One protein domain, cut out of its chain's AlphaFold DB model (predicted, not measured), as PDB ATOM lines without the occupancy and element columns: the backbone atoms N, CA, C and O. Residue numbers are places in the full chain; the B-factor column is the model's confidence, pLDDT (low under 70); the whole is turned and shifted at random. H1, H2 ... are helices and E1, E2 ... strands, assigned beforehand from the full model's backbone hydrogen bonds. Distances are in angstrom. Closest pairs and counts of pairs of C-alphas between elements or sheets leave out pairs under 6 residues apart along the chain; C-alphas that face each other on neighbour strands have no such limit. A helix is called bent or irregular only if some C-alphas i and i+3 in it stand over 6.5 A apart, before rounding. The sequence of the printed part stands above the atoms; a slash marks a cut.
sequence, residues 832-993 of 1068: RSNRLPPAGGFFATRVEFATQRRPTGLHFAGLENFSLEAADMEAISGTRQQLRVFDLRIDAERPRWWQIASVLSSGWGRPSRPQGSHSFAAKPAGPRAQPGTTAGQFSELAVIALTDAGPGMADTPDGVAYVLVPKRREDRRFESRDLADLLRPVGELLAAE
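This is residues 832 to 993 of the 1068 residues of the protein "VWA domain-containing protein" of Acidimicrobiaceae bacterium (UniProt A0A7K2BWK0). A five-stranded sheet, E2, E1, E9, E8, E7, is curled like part of a barrel and wraps round the helix H2. On the side of it away from H2 a smaller sheet, E3, E4, E5, E6, is partly face to face with it, the strands crossed at 64 degrees; small H1 lies away from both. The printed part has 162 residues, with nine named strands and two named helices in the order E1 E2 E3 E4 E5 H1 E6 E7 E8 E9 H2. Both sheets are antiparallel and the class is mixed. The whole is compact, with a radius of gyration of the C-alphas of 15.9 A and spans of 45 by 40 by 27 A.

Find C-alpha 842 at (195.322, 177.413, 186.530); from there E1 runs 34.5 A to residue 854, bending by 54 degrees at residue 850. The large sheet adds E2, residues 857 to 861, E7, 918 to 923, E8, 941 to 947, 19.6 A, and E9, 958 to 966, 26.8 A. Look for the small sheet in E3, residues 877 to 879, E4, 882 to 885, E5, 888 to 893, and E6, 908 to 912. H1 is residues 900 to 904. H2, residues 976 to 993, runs 25.9 A to C-alpha 993 at (183.281, 151.016, 197.422), with a kink of 32 degrees near residue 983; it is only just irregular, C-alphas 982 and 985 being 6.9 A apart.

Begin at E1, whose pairing is staggered: residues 842 to 850 pair with E9, N 847 and O 961 at 2.9 A, and 850 to 854 with E2, N 852 and O 859 at 2.8 A. E7, E8 and E9 form a meander, each strand the antiparallel neighbour of the one before; look at N 962 and O 943, 2.7 A, and N 944 and O 921, 2.8 A. H2 is on this sheet; its closest C-alphas to E2 are Ala 991 and Gly 857, 5.4 A apart. The two sheets make a sandwich, two sheets face to face, and the parts of them that face each other are 9.7 A apart centre to centre. E3, E4 and E5 form a second meander, with N 879 and O 882 at 2.8 A and N 883 and O 890 at 2.8 A; E5 and E6 are antiparallel neighbours, with N 891 and O 910 within hydrogen-bond range at 3.0 A. H1 is on neither sheet. In H1 every O i to N i+4 pair is within hydrogen-bond range, in H2 12 of 14.

The C-alphas farthest apart, Gly 952 and Asp 971, are 46.7 A apart. The printed part has no cut. The links E2 to E3 and E7 to E8 are long. Mean pLDDT of the printed part is 79.1; it is under 70 at 41 residues, among them 950 to 956 and 969 to 993, which include H2.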
ATOM      1  N   ARG A 832     179.730 185.042 198.630       70.81
ATOM      2  CA  ARG A 832     181.158 184.774 198.423       70.81
ATOM      3  C   ARG A 832     181.466 183.276 198.341       70.81
ATOM      4  O   ARG A 832     182.315 182.920 197.531       70.81
ATOM      5  N   SER A 833     180.747 182.431 199.080       71.25
ATOM      6  CA  SER A 833     180.910 180.966 199.088       71.25
ATOM      7  C   SER A 833     180.494 180.275 197.778       71.25
ATOM      8  O   SER A 833     180.835 179.124 197.552       71.25
ATOM      9  N   ASN A 834     179.790 180.968 196.876       71.12
ATOM     10  CA  ASN A 834     179.283 180.410 195.613       71.12
ATOM     11  C   ASN A 834     180.230 180.636 194.417       71.12
ATOM     12  O   ASN A 834     179.772 180.978 193.319       71.12
ATOM     13  N   ARG A 835     181.549 180.579 194.631       83.69
ATOM     14  CA  ARG A 835     182.543 180.924 193.604       83.69
ATOM     15  C   ARG A 835     183.739 179.976 193.636       83.69
ATOM     16  O   ARG A 835     184.508 180.023 194.586       83.69
ATOM     17  N   LEU A 836     183.937 179.236 192.549       89.38
ATOM     18  CA  LEU A 836     185.188 178.556 192.231       89.38
ATOM     19  C   LEU A 836     186.311 179.577 191.961       89.38
ATOM     20  O   LEU A 836     186.034 180.736 191.592       89.38
ATOM     21  N   PRO A 837     187.581 179.155 192.094       88.81
ATOM     22  CA  PRO A 837     188.726 179.941 191.665       88.81
ATOM     23  C   PRO A 837     188.596 180.385 190.194       88.81
ATOM     24  O   PRO A 837     187.963 179.706 189.385       88.81
ATOM     25  N   PRO A 838     189.148 181.547 189.806       90.31
ATOM     26  CA  PRO A 838     189.089 181.997 188.418       90.31
ATOM     27  C   PRO A 838     189.883 181.056 187.498       90.31
ATOM     28  O   PRO A 838     191.055 180.795 187.760       90.31
ATOM     29  N   ALA A 839     189.278 180.630 186.381       89.94
ATOM     30  CA  ALA A 839     189.884 179.709 185.407       89.94
ATOM     31  C   ALA A 839     191.286 180.146 184.940       89.94
ATOM     32  O   ALA A 839     192.209 179.343 184.872       89.94
ATOM     33  N   GLY A 840     191.485 181.449 184.716       88.56
ATOM     34  CA  GLY A 840     192.773 181.994 184.277       88.56
ATOM     35  C   GLY A 840     193.939 181.793 185.256       88.56
ATOM     36  O   GLY A 840     195.075 182.038 184.864       88.56
ATOM     37  N   GLY A 841     193.675 181.361 186.495       87.44
ATOM     38  CA  GLY A 841     194.685 181.092 187.517       87.44
ATOM     39  C   GLY A 841     195.313 179.698 187.464       87.44
ATOM     40  O   GLY A 841     196.245 179.469 188.229       87.44
ATOM     41  N   PHE A 842     194.857 178.804 186.579       90.81
ATOM     42  CA  PHE A 842     195.322 177.413 186.530       90.81
ATOM     43  C   PHE A 842     195.773 176.991 185.132       90.81
ATOM     44  O   PHE A 842     195.256 177.468 184.117       90.81
ATOM     45  N   PHE A 843     196.725 176.071 185.115       90.88
ATOM     46  CA  PHE A 843     196.985 175.157 184.014       90.88
ATOM     47  C   PHE A 843     196.391 173.794 184.358       90.88
ATOM     48  O   PHE A 843     196.192 173.491 185.536       90.88
ATOM     49  N   ALA A 844     196.087 172.986 183.350       92.38
ATOM     50  CA  ALA A 844     195.655 171.623 183.574       92.38
ATOM     51  C   ALA A 844     196.260 170.644 182.584       92.38
ATOM     52  O   ALA A 844     196.562 170.992 181.448       92.38
ATOM     53  N   THR A 845     196.367 169.397 183.016       91.81
ATOM     54  CA  THR A 845     196.718 168.272 182.155       91.81
ATOM     55  C   THR A 845     195.693 167.151 182.294       91.81
ATOM     56  O   THR A 845     194.935 167.101 183.273       91.81
ATOM     57  N   ARG A 846     195.670 166.267 181.302       92.50
ATOM     58  CA  ARG A 846     194.839 165.069 181.257       92.50
ATOM     59  C   ARG A 846     195.752 163.861 181.122       92.50
ATOM     60  O   ARG A 846     196.547 163.795 180.191       92.50
ATOM     61  N   VAL A 847     195.580 162.892 182.013       89.38
ATOM     62  CA  VAL A 847     196.352 161.649 182.024       89.38
ATOM     63  C   VAL A 847     195.392 160.482 181.925       89.38
ATOM     64  O   VAL A 847     194.564 160.285 182.811       89.38
ATOM     65  N   GLU A 848     195.486 159.725 180.843       89.81
ATOM     66  CA  GLU A 848     194.747 158.475 180.687       89.81
ATOM     67  C   GLU A 848     195.576 157.331 181.262       89.81
ATOM     68  O   GLU A 848     196.788 157.267 181.057       89.81
ATOM     69  N   PHE A 849     194.933 156.438 182.005       87.06
ATOM     70  CA  PHE A 849     195.585 155.282 182.598       87.06
ATOM     71  C   PHE A 849     194.648 154.078 182.598       87.06
ATOM     72  O   PHE A 849     193.432 154.205 182.748       87.06
ATOM     73  N   ALA A 850     195.235 152.890 182.482       84.94
ATOM     74  CA  ALA A 850     194.499 151.645 182.626       84.94
ATOM     75  C   ALA A 850     194.457 151.249 184.107       84.94
ATOM     76  O   ALA A 850     195.467 151.332 184.817       84.94
ATOM     77  N   THR A 851     193.307 150.786 184.589       81.75
ATOM     78  CA  THR A 851     193.212 150.228 185.944       81.75
ATOM     79  C   THR A 851     193.294 148.710 185.897       81.75
ATOM     80  O   THR A 851     192.618 148.064 185.116       81.75
ATOM     81  N   GLN A 852     194.116 148.098 186.737       82.06
ATOM     82  CA  GLN A 852     194.149 146.651 186.917       82.06
ATOM     83  C   GLN A 852     193.642 146.330 188.314       82.06
ATOM     84  O   GLN A 852     194.222 146.758 189.311       82.06
ATOM     85  N   ARG A 853     192.563 145.555 188.412       75.00
ATOM     86  CA  ARG A 853     192.069 145.094 189.710       75.00
ATOM     87  C   ARG A 853     193.026 144.029 190.251       75.00
ATOM     88  O   ARG A 853     193.147 142.956 189.667       75.00
ATOM     89  N   ARG A 854     193.722 144.324 191.350       78.81
ATOM     90  CA  ARG A 854     194.538 143.356 192.096       78.81
ATOM     91  C   ARG A 854     193.804 142.943 193.381       78.81
ATOM     92  O   ARG A 854     192.941 143.683 193.851       78.81
ATOM     93  N   PRO A 855     194.146 141.793 193.992       73.50
ATOM     94  CA  PRO A 855     193.554 141.361 195.264       73.50
ATOM     95  C   PRO A 855     193.717 142.378 196.404       73.50
ATOM     96  O   PRO A 855     192.929 142.384 197.340       73.50
ATOM     97  N   THR A 856     194.730 143.244 196.320       71.50
ATOM     98  CA  THR A 856     195.053 144.280 197.310       71.50
ATOM     99  C   THR A 856     194.450 145.657 196.995       71.50
ATOM    100  O   THR A 856     194.731 146.606 197.718       71.50
ATOM    101  N   GLY A 857     193.657 145.797 195.922       73.75
ATOM    102  CA  GLY A 857     193.053 147.067 195.495       73.75
ATOM    103  C   GLY A 857     193.188 147.341 193.991       73.75
ATOM    104  O   GLY A 857     193.660 146.504 193.219       73.75
ATOM    105  N   LEU A 858     192.765 148.527 193.552       74.56
ATOM    106  CA  LEU A 858     192.956 148.984 192.173       74.56
ATOM    107  C   LEU A 858     194.407 149.436 191.966       74.56
ATOM    108  O   LEU A 858     194.902 150.317 192.664       74.56
ATOM    109  N   HIS A 859     195.086 148.830 190.997       79.81
ATOM    110  CA  HIS A 859     196.422 149.219 190.567       79.81
ATOM    111  C   HIS A 859     196.330 150.092 189.318       79.81
ATOM    112  O   HIS A 859     195.704 149.704 188.334       79.81
ATOM    113  N   PHE A 860     196.984 151.247 189.317       82.69
ATOM    114  CA  PHE A 860     196.927 152.193 188.206       82.69
ATOM    115  C   PHE A 860     198.153 152.025 187.301       82.69
ATOM    116  O   PHE A 860     199.233 152.536 187.594       82.69
ATOM    117  N   ALA A 861     198.010 151.265 186.214       78.94
ATOM    118  CA  ALA A 861     199.103 151.032 185.277       78.94
ATOM    119  C   ALA A 861     199.358 152.293 184.431       78.94
ATOM    120  O   ALA A 861     198.443 152.828 183.809       78.94
ATOM    121  N   GLY A 862     200.612 152.758 184.409       73.56
ATOM    122  CA  GLY A 862     201.045 153.930 183.633       73.56
ATOM    123  C   GLY A 862     201.249 155.216 184.442       73.56
ATOM    124  O   GLY A 862     201.899 156.129 183.945       73.56
ATOM    125  N   LEU A 863     200.790 155.280 185.699       73.06
ATOM    126  CA  LEU A 863     200.981 156.464 186.556       73.06
ATOM    127  C   LEU A 863     202.337 156.487 187.285       73.06
ATOM    128  O   LEU A 863     202.774 157.543 187.728       73.06
ATOM    129  N   GLU A 864     203.035 155.351 187.373       70.19
ATOM    130  CA  GLU A 864     204.300 155.214 188.120       70.19
ATOM    131  C   GLU A 864     205.475 155.992 187.499       70.19
ATOM    132  O   GLU A 864     206.360 156.448 188.217       70.19
ATOM    133  N   ASN A 865     205.458 156.196 186.177       69.25
ATOM    134  CA  ASN A 865     206.511 156.903 185.431       69.25
ATOM    135  C   ASN A 865     206.062 158.284 184.928       69.25
ATOM    136  O   ASN A 865     206.688 158.862 184.040       69.25
ATOM    137  N   PHE A 866     204.951 158.797 185.447       72.31
ATOM    138  CA  PHE A 866     204.356 160.022 184.944       72.31
ATOM    139  C   PHE A 866     205.072 161.263 185.505       72.31
ATOM    140  O   PHE A 866     205.090 161.481 186.714       72.31
ATOM    141  N   SER A 867     205.642 162.084 184.623       72.62
ATOM    142  CA  SER A 867     206.266 163.372 184.946       72.62
ATOM    143  C   SER A 867     205.582 164.469 184.141       72.62
ATOM    144  O   SER A 867     205.375 164.303 182.942       72.62
ATOM    145  N   LEU A 868     205.247 165.585 184.791       73.19
ATOM    146  CA  LEU A 868     204.628 166.747 184.153       73.19
ATOM    147  C   LEU A 868     205.652 167.857 183.976       73.19
ATOM    148  O   LEU A 868     206.132 168.426 184.963       73.19
ATOM    149  N   GLU A 869     205.928 168.218 182.727       74.56
ATOM    150  CA  GLU A 869     206.568 169.492 182.426       74.56
ATOM    151  C   GLU A 869     205.499 170.565 182.191       74.56
ATOM    152  O   GLU A 869     204.406 170.297 181.690       74.56
ATOM    153  N   ALA A 870     205.799 171.810 182.564       70.50
ATOM    154  CA  ALA A 870     204.864 172.927 182.403       70.50
ATOM    155  C   ALA A 870     204.440 173.143 180.934       70.50
ATOM    156  O   ALA A 870     203.363 173.678 180.679       70.50
ATOM    157  N   ALA A 871     205.266 172.699 179.978       77.00
ATOM    158  CA  ALA A 871     204.979 172.753 178.548       77.00
ATOM    159  C   ALA A 871     203.816 171.837 178.115       77.00
ATOM    160  O   ALA A 871     203.179 172.121 177.103       77.00
ATOM    161  N   ASP A 872     203.505 170.795 178.892       78.75
ATOM    162  CA  ASP A 872     202.472 169.798 178.577       78.75
ATOM    163  C   ASP A 872     201.092 170.151 179.163       78.75
ATOM    164  O   ASP A 872     200.158 169.343 179.131       78.75
ATOM    165  N   MET A 873     200.949 171.345 179.753       87.31
ATOM    166  CA  MET A 873     199.708 171.780 180.389       87.31
ATOM    167  C   MET A 873     198.957 172.818 179.548       87.31
ATOM    168  O   MET A 873     199.523 173.784 179.040       87.31
ATOM    169  N   GLU A 874     197.636 172.675 179.469       90.56
ATOM    170  CA  GLU A 874     196.756 173.592 178.749       90.56
ATOM    171  C   GLU A 874     196.075 174.593 179.691       90.56
ATOM    172  O   GLU A 874     195.834 174.344 180.876       90.56
ATOM    173  N   ALA A 875     195.729 175.767 179.162       89.50
ATOM    174  CA  ALA A 875     194.945 176.743 179.904       89.50
ATOM    175  C   ALA A 875     193.482 176.288 180.014       89.50
ATOM    176  O   ALA A 875     192.828 175.999 179.015       89.50
ATOM    177  N   ILE A 876     192.935 176.311 181.229       92.56
ATOM    178  CA  ILE A 876     191.520 175.993 181.444       92.56
ATOM    179  C   ILE A 876     190.623 177.195 181.129       92.56
ATOM    180  O   ILE A 876     191.031 178.358 181.226       92.56
ATOM    181  N   SER A 877     189.362 176.927 180.792       92.31
ATOM    182  CA  SER A 877     188.357 177.960 180.512       92.31
ATOM    183  C   SER A 877     187.193 177.868 181.496       92.31
ATOM    184  O   SER A 877     186.986 176.848 182.146       92.31
ATOM    185  N   GLY A 878     186.422 178.944 181.657       91.31
ATOM    186  CA  GLY A 878     185.234 178.912 182.509       91.31
ATOM    187  C   GLY A 878     184.952 180.202 183.264       91.31
ATOM    188  O   GLY A 878     185.638 181.215 183.127       91.31
ATOM    189  N   THR A 879     183.905 180.151 184.079       92.06
ATOM    190  CA  THR A 879     183.476 181.220 184.984       92.06
ATOM    191  C   THR A 879     183.711 180.803 186.435       92.06
ATOM    192  O   THR A 879     183.978 179.644 186.731       92.06
ATOM    193  N   ARG A 880     183.524 181.723 187.388       87.81
ATOM    194  CA  ARG A 880     183.567 181.371 188.820       87.81
ATOM    195  C   ARG A 880     182.432 180.439 189.265       87.81
ATOM    196  O   ARG A 880     182.419 180.033 190.413       87.81
ATOM    197  N   GLN A 881     181.457 180.138 188.413       91.12
ATOM    198  CA  GLN A 881     180.408 179.159 188.718       91.12
ATOM    199  C   GLN A 881     180.654 177.815 188.037       91.12
ATOM    200  O   GLN A 881     180.038 176.832 188.421       91.12
ATOM    201  N   GLN A 882     181.527 177.777 187.031       92.88
ATOM    202  CA  GLN A 882     181.740 176.601 186.205       92.88
ATOM    203  C   GLN A 882     183.148 176.635 185.611       92.88
ATOM    204  O   GLN A 882     183.435 177.505 184.786       92.88
ATOM    205  N   LEU A 883     183.989 175.670 185.966       93.69
ATOM    206  CA  LEU A 883     185.287 175.446 185.333       93.69
ATOM    207  C   LEU A 883     185.172 174.341 184.281       93.69
ATOM    208  O   LEU A 883     184.468 173.353 184.484       93.69
ATOM    209  N   ARG A 884     185.842 174.521 183.144       94.19
ATOM    210  CA  ARG A 884     185.946 173.538 182.064       94.19
ATOM    211  C   ARG A 884     187.412 173.194 181.847       94.19
ATOM    212  O   ARG A 884     188.222 174.071 181.540       94.19
ATOM    213  N   VAL A 885     187.719 171.917 182.018       93.75
ATOM    214  CA  VAL A 885     189.062 171.347 181.985       93.75
ATOM    215  C   VAL A 885     189.031 170.200 180.986       93.75
ATOM    216  O   VAL A 885     188.558 169.116 181.309       93.75
ATOM    217  N   PHE A 886     189.451 170.457 179.749       94.12
ATOM    218  CA  PHE A 886     189.195 169.559 178.618       94.12
ATOM    219  C   PHE A 886     187.692 169.236 178.507       94.12
ATOM    220  O   PHE A 886     186.874 170.132 178.289       94.12
ATOM    221  N   ASP A 887     187.313 167.977 178.699       92.25
ATOM    222  CA  ASP A 887     185.937 167.493 178.720       92.25
ATOM    223  C   ASP A 887     185.346 167.342 180.137       92.25
ATOM    224  O   ASP A 887     184.156 167.053 180.277       92.25
ATOM    225  N   LEU A 888     186.133 167.601 181.188       94.38
ATOM    226  CA  LEU A 888     185.654 167.712 182.564       94.38
ATOM    227  C   LEU A 888     185.010 169.082 182.803       94.38
ATOM    228  O   LEU A 888     185.572 170.141 182.510       94.38
ATOM    229  N   ARG A 889     183.833 169.072 183.420       95.44
ATOM    230  CA  ARG A 889     183.100 170.256 183.863       95.44
ATOM    231  C   ARG A 889     182.948 170.224 185.381       95.44
ATOM    232  O   ARG A 889     182.388 169.275 185.907       95.44
ATOM    233  N   ILE A 890     183.378 171.275 186.072       94.06
ATOM    234  CA  ILE A 890     183.223 171.422 187.526       94.06
ATOM    235  C   ILE A 890     182.263 172.576 187.796       94.06
ATOM    236  O   ILE A 890     182.602 173.729 187.525       94.06
ATOM    237  N   ASP A 891     181.078 172.286 188.327       93.25
ATOM    238  CA  ASP A 891     180.076 173.299 188.678       93.25
ATOM    239  C   ASP A 891     180.129 173.636 190.174       93.25
ATOM    240  O   ASP A 891     180.197 172.742 191.012       93.25
ATOM    241  N   ALA A 892     180.079 174.922 190.526       90.88
ATOM    242  CA  ALA A 892     179.927 175.358 191.911       90.88
ATOM    243  C   ALA A 892     178.530 174.986 192.426       90.88
ATOM    244  O   ALA A 892     177.527 175.490 191.909       90.88
ATOM    245  N   GLU A 893     178.450 174.179 193.478       87.50
ATOM    246  CA  GLU A 893     177.192 173.912 194.171       87.50
ATOM    247  C   GLU A 893     177.026 174.837 195.382       87.50
ATOM    248  O   GLU A 893     177.991 175.288 196.005       87.50
ATOM    249  N   ARG A 894     175.768 175.174 195.690       78.69
ATOM    250  CA  ARG A 894     175.444 176.072 196.800       78.69
ATOM    251  C   ARG A 894     175.114 175.256 198.045       78.69
ATOM    252  O   ARG A 894     174.177 174.454 197.976       78.69
ATOM    253  N   PRO A 895     175.761 175.513 199.196       73.69
ATOM    254  CA  PRO A 895     175.235 175.031 200.461       73.69
ATOM    255  C   PRO A 895     173.822 175.571 200.672       73.69
ATOM    256  O   PRO A 895     173.505 176.720 200.341       73.69
ATOM    257  N   ARG A 896     172.961 174.735 201.249       79.69
ATOM    258  CA  ARG A 896     171.676 175.197 201.782       79.69
ATOM    259  C   ARG A 896     171.968 176.190 202.913       79.69
ATOM    260  O   ARG A 896     172.891 175.968 203.689       79.69
ATOM    261  N   TRP A 897     171.200 177.277 203.012       75.00
ATOM    262  CA  TRP A 897     171.512 178.401 203.914       75.00
ATOM    263  C   TRP A 897     171.594 178.010 205.402       75.00
ATOM    264  O   TRP A 897     172.279 178.674 206.168       75.00
ATOM    265  N   TRP A 898     170.955 176.908 205.800       76.44
ATOM    266  CA  TRP A 898     171.017 176.368 207.161       76.44
ATOM    267  C   TRP A 898     172.262 175.508 207.449       76.44
ATOM    268  O   TRP A 898     172.475 175.089 208.581       76.44
ATOM    269  N   GLN A 899     173.110 175.225 206.456       76.06
ATOM    270  CA  GLN A 899     174.363 174.486 206.640       76.06
ATOM    271  C   GLN A 899     175.515 175.458 206.924       76.06
ATOM    272  O   GLN A 899     176.409 175.628 206.097       76.06
ATOM    273  N   ILE A 900     175.482 176.104 208.095       72.75
ATOM    274  CA  ILE A 900     176.392 177.202 208.477       72.75
ATOM    275  C   ILE A 900     177.868 176.806 208.304       72.75
ATOM    276  O   ILE A 900     178.625 177.542 207.676       72.75
ATOM    277  N   ALA A 901     178.257 175.603 208.743       72.44
ATOM    278  CA  ALA A 901     179.620 175.090 208.566       72.44
ATOM    279  C   ALA A 901     180.055 175.045 207.087       72.44
ATOM    280  O   ALA A 901     181.179 175.412 206.759       72.44
ATOM    281  N   SER A 902     179.152 174.668 206.176       68.88
ATOM    282  CA  SER A 902     179.425 174.595 204.734       68.88
ATOM    283  C   SER A 902     179.413 175.964 204.042       68.88
ATOM    284  O   SER A 902     180.093 176.157 203.034       68.88
ATOM    285  N   VAL A 903     178.654 176.928 204.578       70.12
ATOM    286  CA  VAL A 903     178.692 178.338 204.148       70.12
ATOM    287  C   VAL A 903     180.032 178.973 204.532       70.12
ATOM    288  O   VAL A 903     180.598 179.724 203.737       70.12
ATOM    289  N   LEU A 904     180.564 178.630 205.711       73.75
ATOM    290  CA  LEU A 904     181.873 179.084 206.183       73.75
ATOM    291  C   LEU A 904     183.033 178.388 205.447       73.75
ATOM    292  O   LEU A 904     184.015 179.043 205.110       73.75
ATOM    293  N   SER A 905     182.905 177.101 205.099       68.75
ATOM    294  CA  SER A 905     183.968 176.300 204.466       68.75
ATOM    295  C   SER A 905     184.128 176.501 202.946       68.75
ATOM    296  O   SER A 905     184.584 175.601 202.243       68.75
ATOM    297  N   SER A 906     183.782 177.679 202.418       69.06
ATOM    298  CA  SER A 906     184.014 178.115 201.026       69.06
ATOM    299  C   SER A 906     183.236 177.426 199.882       69.06
ATOM    300  O   SER A 906     183.520 177.710 198.719       69.06
ATOM    301  N   GLY A 907     182.213 176.611 200.176       79.62
ATOM    302  CA  GLY A 907     181.417 175.891 199.163       79.62
ATOM    303  C   GLY A 907     182.108 174.633 198.606       79.62
ATOM    304  O   GLY A 907     183.136 174.209 199.133       79.62
ATOM    305  N   TRP A 908     181.545 174.016 197.558       88.56
ATOM    306  CA  TRP A 908     182.137 172.858 196.861       88.56
ATOM    307  C   TRP A 908     181.859 172.868 195.353       88.56
ATOM    308  O   TRP A 908     180.941 173.537 194.873       88.56
ATOM    309  N   GLY A 909     182.691 172.153 194.598       91.12
ATOM    310  CA  GLY A 909     182.553 171.922 193.166       91.12
ATOM    311  C   GLY A 909     182.124 170.487 192.866       91.12
ATOM    312  O   GLY A 909     182.594 169.548 193.509       91.12
ATOM    313  N   ARG A 910     181.262 170.305 191.866       93.25
ATOM    314  CA  ARG A 910     180.833 168.994 191.377       93.25
ATOM    315  C   ARG A 910     181.397 168.720 189.979       93.25
ATOM    316  O   ARG A 910     180.942 169.355 189.024       93.25
ATOM    317  N   PRO A 911     182.394 167.830 189.839       92.69
ATOM    318  CA  PRO A 911     182.841 167.334 188.545       92.69
ATOM    319  C   PRO A 911     181.741 166.552 187.810       92.69
ATOM    320  O   PRO A 911     180.932 165.849 188.409       92.69
ATOM    321  N   SER A 912     181.714 166.695 186.488       93.00
ATOM    322  CA  SER A 912     180.832 165.991 185.560       93.00
ATOM    323  C   SER A 912     181.496 165.897 184.183       93.00
ATOM    324  O   SER A 912     182.258 166.786 183.795       93.00
ATOM    325  N   ARG A 913     181.205 164.836 183.424       91.38
ATOM    326  CA  ARG A 913     181.593 164.689 182.010       91.38
ATOM    327  C   ARG A 913     180.327 164.541 181.159       91.38
ATOM    328  O   ARG A 913     179.373 163.911 181.608       91.38
ATOM    329  N   PRO A 914     180.283 165.121 179.948       85.19
ATOM    330  CA  PRO A 914     179.090 165.084 179.105       85.19
ATOM    331  C   PRO A 914     178.824 163.725 178.432       85.19
ATOM    332  O   PRO A 914     177.731 163.538 177.906       85.19
ATOM    333  N   GLN A 915     179.786 162.795 178.414       83.12
ATOM    334  CA  GLN A 915     179.651 161.485 177.762       83.12
ATOM    335  C   GLN A 915     180.051 160.350 178.711       83.12
ATOM    336  O   GLN A 915     181.162 160.360 179.233       83.12
ATOM    337  N   GLY A 916     179.164 159.363 178.878       79.69
ATOM    338  CA  GLY A 916     179.357 158.194 179.749       79.69
ATOM    339  C   GLY A 916     178.960 158.441 181.207       79.69
ATOM    340  O   GLY A 916     178.894 159.586 181.657       79.69
ATOM    341  N   SER A 917     178.669 157.365 181.939       82.19
ATOM    342  CA  SER A 917     178.578 157.414 183.398       82.19
ATOM    343  C   SER A 917     179.987 157.235 183.969       82.19
ATOM    344  O   SER A 917     180.731 156.341 183.559       82.19
ATOM    345  N   HIS A 918     180.384 158.178 184.822       86.94
ATOM    346  CA  HIS A 918     181.709 158.211 185.427       86.94
ATOM    347  C   HIS A 918     181.571 158.376 186.928       86.94
ATOM    348  O   HIS A 918     180.849 159.264 187.397       86.94
ATOM    349  N   SER A 919     182.345 157.589 187.656       86.94
ATOM    350  CA  SER A 919     182.569 157.776 189.081       86.94
ATOM    351  C   SER A 919     183.726 158.754 189.278       86.94
ATOM    352  O   SER A 919     184.787 158.614 188.662       86.94
ATOM    353  N   PHE A 920     183.516 159.780 190.107       89.00
ATOM    354  CA  PHE A 920     184.499 160.837 190.339       89.00
ATOM    355  C   PHE A 920     185.082 160.756 191.743       89.00
ATOM    356  O   PHE A 920     184.382 160.486 192.714       89.00
ATOM    357  N   ALA A 921     186.348 161.126 191.864       86.94
ATOM    358  CA  ALA A 921     186.985 161.398 193.141       86.94
ATOM    359  C   ALA A 921     187.920 162.596 192.990       86.94
ATOM    360  O   ALA A 921     188.565 162.758 191.955       86.94
ATOM    361  N   ALA A 922     187.962 163.467 193.998       88.25
ATOM    362  CA  ALA A 922     188.704 164.718 193.916       88.25
ATOM    363  C   ALA A 922     189.477 165.030 195.200       88.25
ATOM    364  O   ALA A 922     189.026 164.705 196.298       88.25
ATOM    365  N   LYS A 923     190.623 165.706 195.061       86.00
ATOM    366  CA  LYS A 923     191.467 166.166 196.171       86.00
ATOM    367  C   LYS A 923     191.885 167.632 195.947       86.00
ATOM    368  O   LYS A 923     192.465 167.911 194.898       86.00
ATOM    369  N   PRO A 924     191.617 168.555 196.896       86.25
ATOM    370  CA  PRO A 924     190.892 168.333 198.152       86.25
ATOM    371  C   PRO A 924     189.413 167.980 197.913       86.25
ATOM    372  O   PRO A 924     188.753 168.551 197.036       86.25
ATOM    373  N   ALA A 925     188.905 167.025 198.694       83.50
ATOM    374  CA  ALA A 925     187.511 166.600 198.645       83.50
ATOM    375  C   ALA A 925     186.588 167.673 199.244       83.50
ATOM    376  O   ALA A 925     187.001 168.467 200.094       83.50
ATOM    377  N   GLY A 926     185.332 167.708 198.797       82.25
ATOM    378  CA  GLY A 926     184.319 168.596 199.365       82.25
ATOM    379  C   GLY A 926     184.012 168.287 200.846       82.25
ATOM    380  O   GLY A 926     184.186 167.150 201.299       82.25
ATOM    381  N   PRO A 927     183.534 169.276 201.627       69.81
ATOM    382  CA  PRO A 927     183.112 169.068 203.011       69.81
ATOM    383  C   PRO A 927     182.011 167.995 203.098       69.81
ATOM    384  O   PRO A 927     181.017 168.062 202.378       69.81
ATOM    385  N   ARG A 928     182.181 167.037 204.025       64.25
ATOM    386  CA  ARG A 928     181.356 165.822 204.249       64.25
ATOM    387  C   ARG A 928     181.536 164.651 203.272       64.25
ATOM    388  O   ARG A 928     180.642 163.815 203.206       64.25
ATOM    389  N   ALA A 929     182.669 164.556 202.571       55.19
ATOM    390  CA  ALA A 929     183.048 163.347 201.825       55.19
ATOM    391  C   ALA A 929     181.941 162.813 200.893       55.19
ATOM    392  O   ALA A 929     181.836 161.608 200.698       55.19
ATOM    393  N   GLN A 930     181.103 163.696 200.325       68.06
ATOM    394  CA  GLN A 930     180.188 163.281 199.266       68.06
ATOM    395  C   GLN A 930     181.056 162.776 198.109       68.06
ATOM    396  O   GLN A 930     181.823 163.590 197.566       68.06
ATOM    397  N   PRO A 931     180.987 161.473 197.770       69.62
ATOM    398  CA  PRO A 931     181.831 160.894 196.736       69.62
ATOM    399  C   PRO A 931     181.683 161.707 195.450       69.62
ATOM    400  O   PRO A 931     180.575 162.070 195.051       69.62
ATOM    401  N   GLY A 932     182.811 162.088 194.854       79.31
ATOM    402  CA  GLY A 932     182.820 162.877 193.622       79.31
ATOM    403  C   GLY A 932     182.562 164.375 193.760       79.31
ATOM    404  O   GLY A 932     182.125 164.982 192.788       79.31
ATOM    405  N   THR A 933     182.855 165.005 194.904       89.00
ATOM    406  CA  THR A 933     182.871 166.479 195.046       89.00
ATOM    407  C   THR A 933     184.251 167.011 195.458       89.00
ATOM    408  O   THR A 933     185.029 166.315 196.106       89.00
ATOM    409  N   THR A 934     184.566 168.259 195.100       89.12
ATOM    410  CA  THR A 934     185.816 168.955 195.466       89.12
ATOM    411  C   THR A 934     185.552 170.197 196.316       89.12
ATOM    412  O   THR A 934     184.476 170.779 196.223       89.12
ATOM    413  N   ALA A 935     186.507 170.639 197.139       87.88
ATOM    414  CA  ALA A 935     186.387 171.897 197.879       87.88
ATOM    415  C   ALA A 935     186.125 173.099 196.944       87.88
ATOM    416  O   ALA A 935     186.582 173.139 195.807       87.88
ATOM    417  N   GLY A 936     185.368 174.101 197.402       85.06
ATOM    418  CA  GLY A 936     185.019 175.281 196.596       85.06
ATOM    419  C   GLY A 936     186.178 176.263 196.418       85.06
ATOM    420  O   GLY A 936     186.200 177.025 195.451       85.06
ATOM    421  N   GLN A 937     187.166 176.214 197.314       85.56
ATOM    422  CA  GLN A 937     188.458 176.877 197.176       85.56
ATOM    423  C   GLN A 937     189.572 175.839 197.225       85.56
ATOM    424  O   GLN A 937     189.692 175.081 198.182       85.56
ATOM    425  N   PHE A 938     190.404 175.838 196.192       88.44
ATOM    426  CA  PHE A 938     191.575 174.982 196.094       88.44
ATOM    427  C   PHE A 938     192.717 175.757 195.444       88.44
ATOM    428  O   PHE A 938     192.501 176.577 194.546       88.44
ATOM    429  N   SER A 939     193.935 175.514 195.923       83.81
ATOM    430  CA  SER A 939     195.164 175.989 195.282       83.81
ATOM    431  C   SER A 939     195.629 175.038 194.186       83.81
ATOM    432  O   SER A 939     196.224 175.495 193.220       83.81
ATOM    433  N   GLU A 940     195.328 173.749 194.331       87.00
ATOM    434  CA  GLU A 940     195.638 172.643 193.425       87.00
ATOM    435  C   GLU A 940     194.457 171.671 193.472       87.00
ATOM    436  O   GLU A 940     193.840 171.507 194.529       87.00
ATOM    437  N   LEU A 941     194.112 171.062 192.340       90.50
ATOM    438  CA  LEU A 941     192.991 170.130 192.267       90.50
ATOM    439  C   LEU A 941     193.336 168.936 191.389       90.50
ATOM    440  O   LEU A 941     193.603 169.100 190.205       90.50
ATOM    441  N   ALA A 942     193.243 167.734 191.952       89.31
ATOM    442  CA  ALA A 942     193.232 166.495 191.188       89.31
ATOM    443  C   ALA A 942     191.809 165.928 191.160       89.31
ATOM    444  O   ALA A 942     191.180 165.807 192.211       89.31
ATOM    445  N   VAL A 943     191.307 165.581 189.975       89.75
ATOM    446  CA  VAL A 943     190.030 164.885 189.778       89.75
ATOM    447  C   VAL A 943     190.286 163.626 188.971       89.75
ATOM    448  O   VAL A 943     190.788 163.705 187.857       89.75
ATOM    449  N   ILE A 944     189.909 162.473 189.498       88.94
ATOM    450  CA  ILE A 944     189.928 161.207 188.768       88.94
ATOM    451  C   ILE A 944     188.501 160.885 188.347       88.94
ATOM    452  O   ILE A 944     187.582 160.966 189.161       88.94
ATOM    453  N   ALA A 945     188.333 160.531 187.078       89.25
ATOM    454  CA  ALA A 945     187.107 160.003 186.509       89.25
ATOM    455  C   ALA A 945     187.363 158.560 186.067       89.25
ATOM    456  O   ALA A 945     188.248 158.319 185.243       89.25
ATOM    457  N   LEU A 946     186.604 157.615 186.609       86.75
ATOM    458  CA  LEU A 946     186.604 156.227 186.161       86.75
ATOM    459  C   LEU A 946     185.343 155.960 185.358       86.75
ATOM    460  O   LEU A 946     184.250 156.296 185.810       86.75
ATOM    461  N   THR A 947     185.501 155.345 184.190       86.06
ATOM    462  CA  THR A 947     184.356 154.923 183.382       86.06
ATOM    463  C   THR A 947     183.650 153.779 184.103       86.06
ATOM    464  O   THR A 947     184.297 152.786 184.442       86.06
ATOM    465  N   ASP A 948     182.344 153.896 184.352       80.06
ATOM    466  CA  ASP A 948     181.621 152.810 185.013       80.06
ATOM    467  C   ASP A 948     181.582 151.597 184.072       80.06
ATOM    468  O   ASP A 948     181.073 151.672 182.949       80.06
ATOM    469  N   ALA A 949     182.132 150.466 184.516       71.31
ATOM    470  CA  ALA A 949     182.053 149.228 183.758       71.31
ATOM    471  C   ALA A 949     180.585 148.781 183.714       71.31
ATOM    472  O   ALA A 949     179.996 148.425 184.736       71.31
ATOM    473  N   GLY A 950     179.975 148.816 182.526       69.88
ATOM    474  CA  GLY A 950     178.629 148.288 182.335       69.88
ATOM    475  C   GLY A 950     178.555 146.815 182.771       69.88
ATOM    476  O   GLY A 950     179.542 146.086 182.623       69.88
ATOM    477  N   PRO A 951     177.407 146.348 183.295       61.44
ATOM    478  CA  PRO A 951     177.256 144.972 183.756       61.44
ATOM    479  C   PRO A 951     177.505 144.002 182.590       61.44
ATOM    480  O   PRO A 951     176.675 143.875 181.693       61.44
ATOM    481  N   GLY A 952     178.673 143.349 182.584       62.84
ATOM    482  CA  GLY A 952     179.079 142.381 181.558       62.84
ATOM    483  C   GLY A 952     180.382 142.685 180.805       62.84
ATOM    484  O   GLY A 952     180.812 141.834 180.030       62.84
ATOM    485  N   MET A 953     181.042 143.831 181.024       56.91
ATOM    486  CA  MET A 953     182.411 144.046 180.526       56.91
ATOM    487  C   MET A 953     183.428 143.512 181.539       56.91
ATOM    488  O   MET A 953     183.541 144.028 182.647       56.91
ATOM    489  N   ALA A 954     184.137 142.445 181.166       52.88
ATOM    490  CA  ALA A 954     185.097 141.755 182.028       52.88
ATOM    491  C   ALA A 954     186.506 142.374 182.035       52.88
ATOM    492  O   ALA A 954     187.345 141.910 182.800       52.88
ATOM    493  N   ASP A 955     186.764 143.430 181.261       60.19
ATOM    494  CA  ASP A 955     188.096 144.030 181.181       60.19
ATOM    495  C   ASP A 955     188.096 145.463 181.732       60.19
ATOM    496  O   ASP A 955     187.399 146.344 181.236       60.19
ATOM    497  N   THR A 956     188.845 145.618 182.830       65.75
ATOM    498  CA  THR A 956     189.503 146.824 183.371       65.75
ATOM    499  C   THR A 956     188.915 148.195 182.994       65.75
ATOM    500  O   THR A 956     189.077 148.610 181.849       65.75
ATOM    501  N   PRO A 957     188.324 148.967 183.935       71.75
ATOM    502  CA  PRO A 957     187.858 150.314 183.619       71.75
ATOM    503  C   PRO A 957     189.028 151.237 183.251       71.75
ATOM    504  O   PRO A 957     190.018 151.333 183.985       71.75
ATOM    505  N   ASP A 958     188.906 151.946 182.131       80.94
ATOM    506  CA  ASP A 958     189.817 153.036 181.784       80.94
ATOM    507  C   ASP A 958     189.540 154.243 182.687       80.94
ATOM    508  O   ASP A 958     188.386 154.644 182.907       80.94
ATOM    509  N   GLY A 959     190.617 154.816 183.223       87.00
ATOM    510  CA  GLY A 959     190.583 155.979 184.095       87.00
ATOM    511  C   GLY A 959     191.235 157.198 183.460       87.00
ATOM    512  O   GLY A 959     192.187 157.098 182.686       87.00
ATOM    513  N   VAL A 960     190.723 158.379 183.800       90.19
ATOM    514  CA  VAL A 960     191.301 159.661 183.395       90.19
ATOM    515  C   VAL A 960     191.514 160.526 184.630       90.19
ATOM    516  O   VAL A 960     190.570 160.796 185.373       90.19
ATOM    517  N   ALA A 961     192.744 160.986 184.847       89.25
ATOM    518  CA  ALA A 961     193.079 161.976 185.862       89.25
ATOM    519  C   ALA A 961     193.202 163.362 185.223       89.25
ATOM    520  O   ALA A 961     193.911 163.557 184.237       89.25
ATOM    521  N   TYR A 962     192.531 164.334 185.826       92.31
ATOM    522  CA  TYR A 962     192.640 165.754 185.538       92.31
ATOM    523  C   TYR A 962     193.397 166.408 186.681       92.31
ATOM    524  O   TYR A 962     192.963 166.332 187.831       92.31
ATOM    525  N   VAL A 963     194.509 167.067 186.380       89.38
ATOM    526  CA  VAL A 963     195.323 167.755 187.390       89.38
ATOM    527  C   VAL A 963     195.352 169.234 187.051       89.38
ATOM    528  O   VAL A 963     195.767 169.592 185.955       89.38
ATOM    529  N   LEU A 964     194.887 170.080 187.970       90.44
ATOM    530  CA  LEU A 964     194.886 171.535 187.867       90.44
ATOM    531  C   LEU A 964     195.943 172.113 188.812       90.44
ATOM    532  O   LEU A 964     195.864 171.929 190.031       90.44
ATOM    533  N   VAL A 965     196.878 172.875 188.254       86.38
ATOM    534  CA  VAL A 965     198.032 173.457 188.956       86.38
ATOM    535  C   VAL A 965     198.001 174.983 188.799       86.38
ATOM    536  O   VAL A 965     197.649 175.481 187.726       86.38
ATOM    537  N   PRO A 966     198.324 175.777 189.834       86.12
ATOM    538  CA  PRO A 966     198.243 177.230 189.755       86.12
ATOM    539  C   PRO A 966     199.356 177.814 188.870       86.12
ATOM    540  O   PRO A 966     200.523 177.464 189.015       86.12
ATOM    541  N   LYS A 967     199.029 178.801 188.021       83.00
ATOM    542  CA  LYS A 967     199.990 179.424 187.083       83.00
ATOM    543  C   LYS A 967     201.163 180.152 187.746       83.00
ATOM    544  O   LYS A 967     202.167 180.398 187.104       83.00
ATOM    545  N   ARG A 968     201.049 180.546 189.019       75.38
ATOM    546  CA  ARG A 968     202.079 181.341 189.725       75.38
ATOM    547  C   ARG A 968     203.329 180.542 190.141       75.38
ATOM    548  O   ARG A 968     204.204 181.118 190.777       75.38
ATOM    549  N   ARG A 969     203.410 179.246 189.825       61.25
ATOM    550  CA  ARG A 969     204.545 178.357 190.136       61.25
ATOM    551  C   ARG A 969     205.222 177.850 188.851       61.25
ATOM    552  O   ARG A 969     205.330 176.646 188.665       61.25
ATOM    553  N   GLU A 970     205.654 178.748 187.964       56.91
ATOM    554  CA  GLU A 970     206.282 178.368 186.680       56.91
ATOM    555  C   GLU A 970     207.601 177.571 186.839       56.91
ATOM    556  O   GLU A 970     207.944 176.808 185.942       56.91
ATOM    557  N   ASP A 971     208.276 177.635 187.997       56.41
ATOM    558  CA  ASP A 971     209.611 177.032 188.190       56.41
ATOM    559  C   ASP A 971     209.639 175.651 188.884       56.41
ATOM    560  O   ASP A 971     210.718 175.101 189.116       56.41
ATOM    561  N   ARG A 972     208.495 175.056 189.254       56.69
ATOM    562  CA  ARG A 972     208.478 173.717 189.883       56.69
ATOM    563  C   ARG A 972     208.129 172.625 188.874       56.69
ATOM    564  O   ARG A 972     207.021 172.603 188.348       56.69
ATOM    565  N   ARG A 973     209.044 171.667 188.686       59.78
ATOM    566  CA  ARG A 973     208.716 170.347 188.122       59.78
ATOM    567  C   ARG A 973     207.749 169.648 189.075       59.78
ATOM    568  O   ARG A 973     208.020 169.589 190.272       59.78
ATOM    569  N   PHE A 974     206.625 169.165 188.555       61.59
ATOM    570  CA  PHE A 974     205.680 168.369 189.332       61.59
ATOM    571  C   PHE A 974     206.183 166.921 189.290       61.59
ATOM    572  O   PHE A 974     206.113 166.268 188.246       61.59
ATOM    573  N   GLU A 975     206.792 166.454 190.380       61.56
ATOM    574  CA  GLU A 975     207.399 165.123 190.423       61.56
ATOM    575  C   GLU A 975     206.320 164.032 190.508       61.56
ATOM    576  O   GLU A 975     205.253 164.226 191.095       61.56
ATOM    577  N   SER A 976     206.606 162.848 189.955       58.50
ATOM    578  CA  SER A 976     205.694 161.690 189.961       58.50
ATOM    579  C   SER A 976     205.215 161.306 191.367       58.50
ATOM    580  O   SER A 976     204.109 160.790 191.541       58.50
ATOM    581  N   ARG A 977     206.027 161.611 192.387       62.72
ATOM    582  CA  ARG A 977     205.735 161.374 193.802       62.72
ATOM    583  C   ARG A 977     204.554 162.204 194.310       62.72
ATOM    584  O   ARG A 977     203.706 161.655 195.009       62.72
ATOM    585  N   ASP A 978     204.443 163.466 193.892       64.25
ATOM    586  CA  ASP A 978     203.343 164.354 194.289       64.25
ATOM    587  C   ASP A 978     202.015 163.887 193.682       64.25
ATOM    588  O   ASP A 978     200.974 163.894 194.343       64.25
ATOM    589  N   LEU A 979     202.046 163.400 192.435       66.12
ATOM    590  CA  LEU A 979     200.871 162.797 191.818       66.12
ATOM    591  C   LEU A 979     200.508 161.472 192.500       66.12
ATOM    592  O   LEU A 979     199.347 161.266 192.837       66.12
ATOM    593  N   ALA A 980     201.475 160.596 192.777       66.25
ATOM    594  CA  ALA A 980     201.223 159.341 193.485       66.25
ATOM    595  C   ALA A 980     200.598 159.570 194.879       66.25
ATOM    596  O   ALA A 980     199.650 158.875 195.252       66.25
ATOM    597  N   ASP A 981     201.052 160.585 195.621       66.81
ATOM    598  CA  ASP A 981     200.490 160.984 196.920       66.81
ATOM    599  C   ASP A 981     199.095 161.643 196.803       66.81
ATOM    600  O   ASP A 981     198.280 161.598 197.739       66.81
ATOM    601  N   LEU A 982     198.768 162.239 195.651       63.47
ATOM    602  CA  LEU A 982     197.423 162.730 195.337       63.47
ATOM    603  C   LEU A 982     196.458 161.596 194.952       63.47
ATOM    604  O   LEU A 982     195.289 161.660 195.332       63.47
ATOM    605  N   LEU A 983     196.940 160.565 194.253       66.31
ATOM    606  CA  LEU A 983     196.141 159.441 193.750       66.31
ATOM    607  C   LEU A 983     195.906 158.339 194.804       66.31
ATOM    608  O   LEU A 983     194.864 157.682 194.767       66.31
ATOM    609  N   ARG A 984     196.831 158.143 195.760       67.94
ATOM    610  CA  ARG A 984     196.756 157.081 196.790       67.94
ATOM    611  C   ARG A 984     195.419 157.058 197.562       67.94
ATOM    612  O   ARG A 984     194.783 156.007 197.562       67.94
ATOM    613  N   PRO A 985     194.911 158.181 198.115       62.06
ATOM    614  CA  PRO A 985     193.645 158.180 198.859       62.06
ATOM    615  C   PRO A 985     192.422 157.906 197.975       62.06
ATOM    616  O   PRO A 985     191.392 157.441 198.450       62.06
ATOM    617  N   VAL A 986     192.516 158.204 196.675       63.50
ATOM    618  CA  VAL A 986     191.435 157.918 195.728       63.50
ATOM    619  C   VAL A 986     191.380 156.428 195.398       63.50
ATOM    620  O   VAL A 986     190.289 155.867 195.325       63.50
ATOM    621  N   GLY A 987     192.536 155.769 195.278       64.81
ATOM    622  CA  GLY A 987     192.607 154.310 195.179       64.81
ATOM    623  C   GLY A 987     191.985 153.606 196.387       64.81
ATOM    624  O   GLY A 987     191.268 152.626 196.210       64.81
ATOM    625  N   GLU A 988     192.197 154.136 197.594       66.94
ATOM    626  CA  GLU A 988     191.607 153.617 198.839       66.94
ATOM    627  C   GLU A 988     190.082 153.810 198.893       66.94
ATOM    628  O   GLU A 988     189.361 152.868 199.217       66.94
ATOM    629  N   LEU A 989     189.574 154.990 198.508       63.84
ATOM    630  CA  LEU A 989     188.131 155.270 198.448       63.84
ATOM    631  C   LEU A 989     187.405 154.360 197.445       63.84
ATOM    632  O   LEU A 989     186.351 153.813 197.755       63.84
ATOM    633  N   LEU A 990     187.993 154.149 196.266       64.62
ATOM    634  CA  LEU A 990     187.429 153.275 195.233       64.62
ATOM    635  C   LEU A 990     187.546 151.788 195.592       64.62
ATOM    636  O   LEU A 990     186.689 150.987 195.221       64.62
ATOM    637  N   ALA A 991     188.594 151.400 196.326       64.31
ATOM    638  CA  ALA A 991     188.727 150.045 196.845       64.31
ATOM    639  C   ALA A 991     187.627 149.735 197.874       64.31
ATOM    640  O   ALA A 991     187.013 148.671 197.775       64.31
ATOM    641  N   ALA A 992     187.329 150.676 198.780       62.91
ATOM    642  CA  ALA A 992     186.291 150.546 199.806       62.91
ATOM    643  C   ALA A 992     184.862 150.446 199.235       62.91
ATOM    644  O   ALA A 992     184.018 149.766 199.807       62.91
ATOM    645  N   GLU A 993     184.592 151.075 198.090       59.25
ATOM    646  CA  GLU A 993     183.281 151.016 197.422       59.25
ATOM    647  C   GLU A 993     183.092 149.721 196.598       59.25
ATOM    648  O   GLU A 993     181.977 149.355 196.234       59.25
TER     649      GLU A 993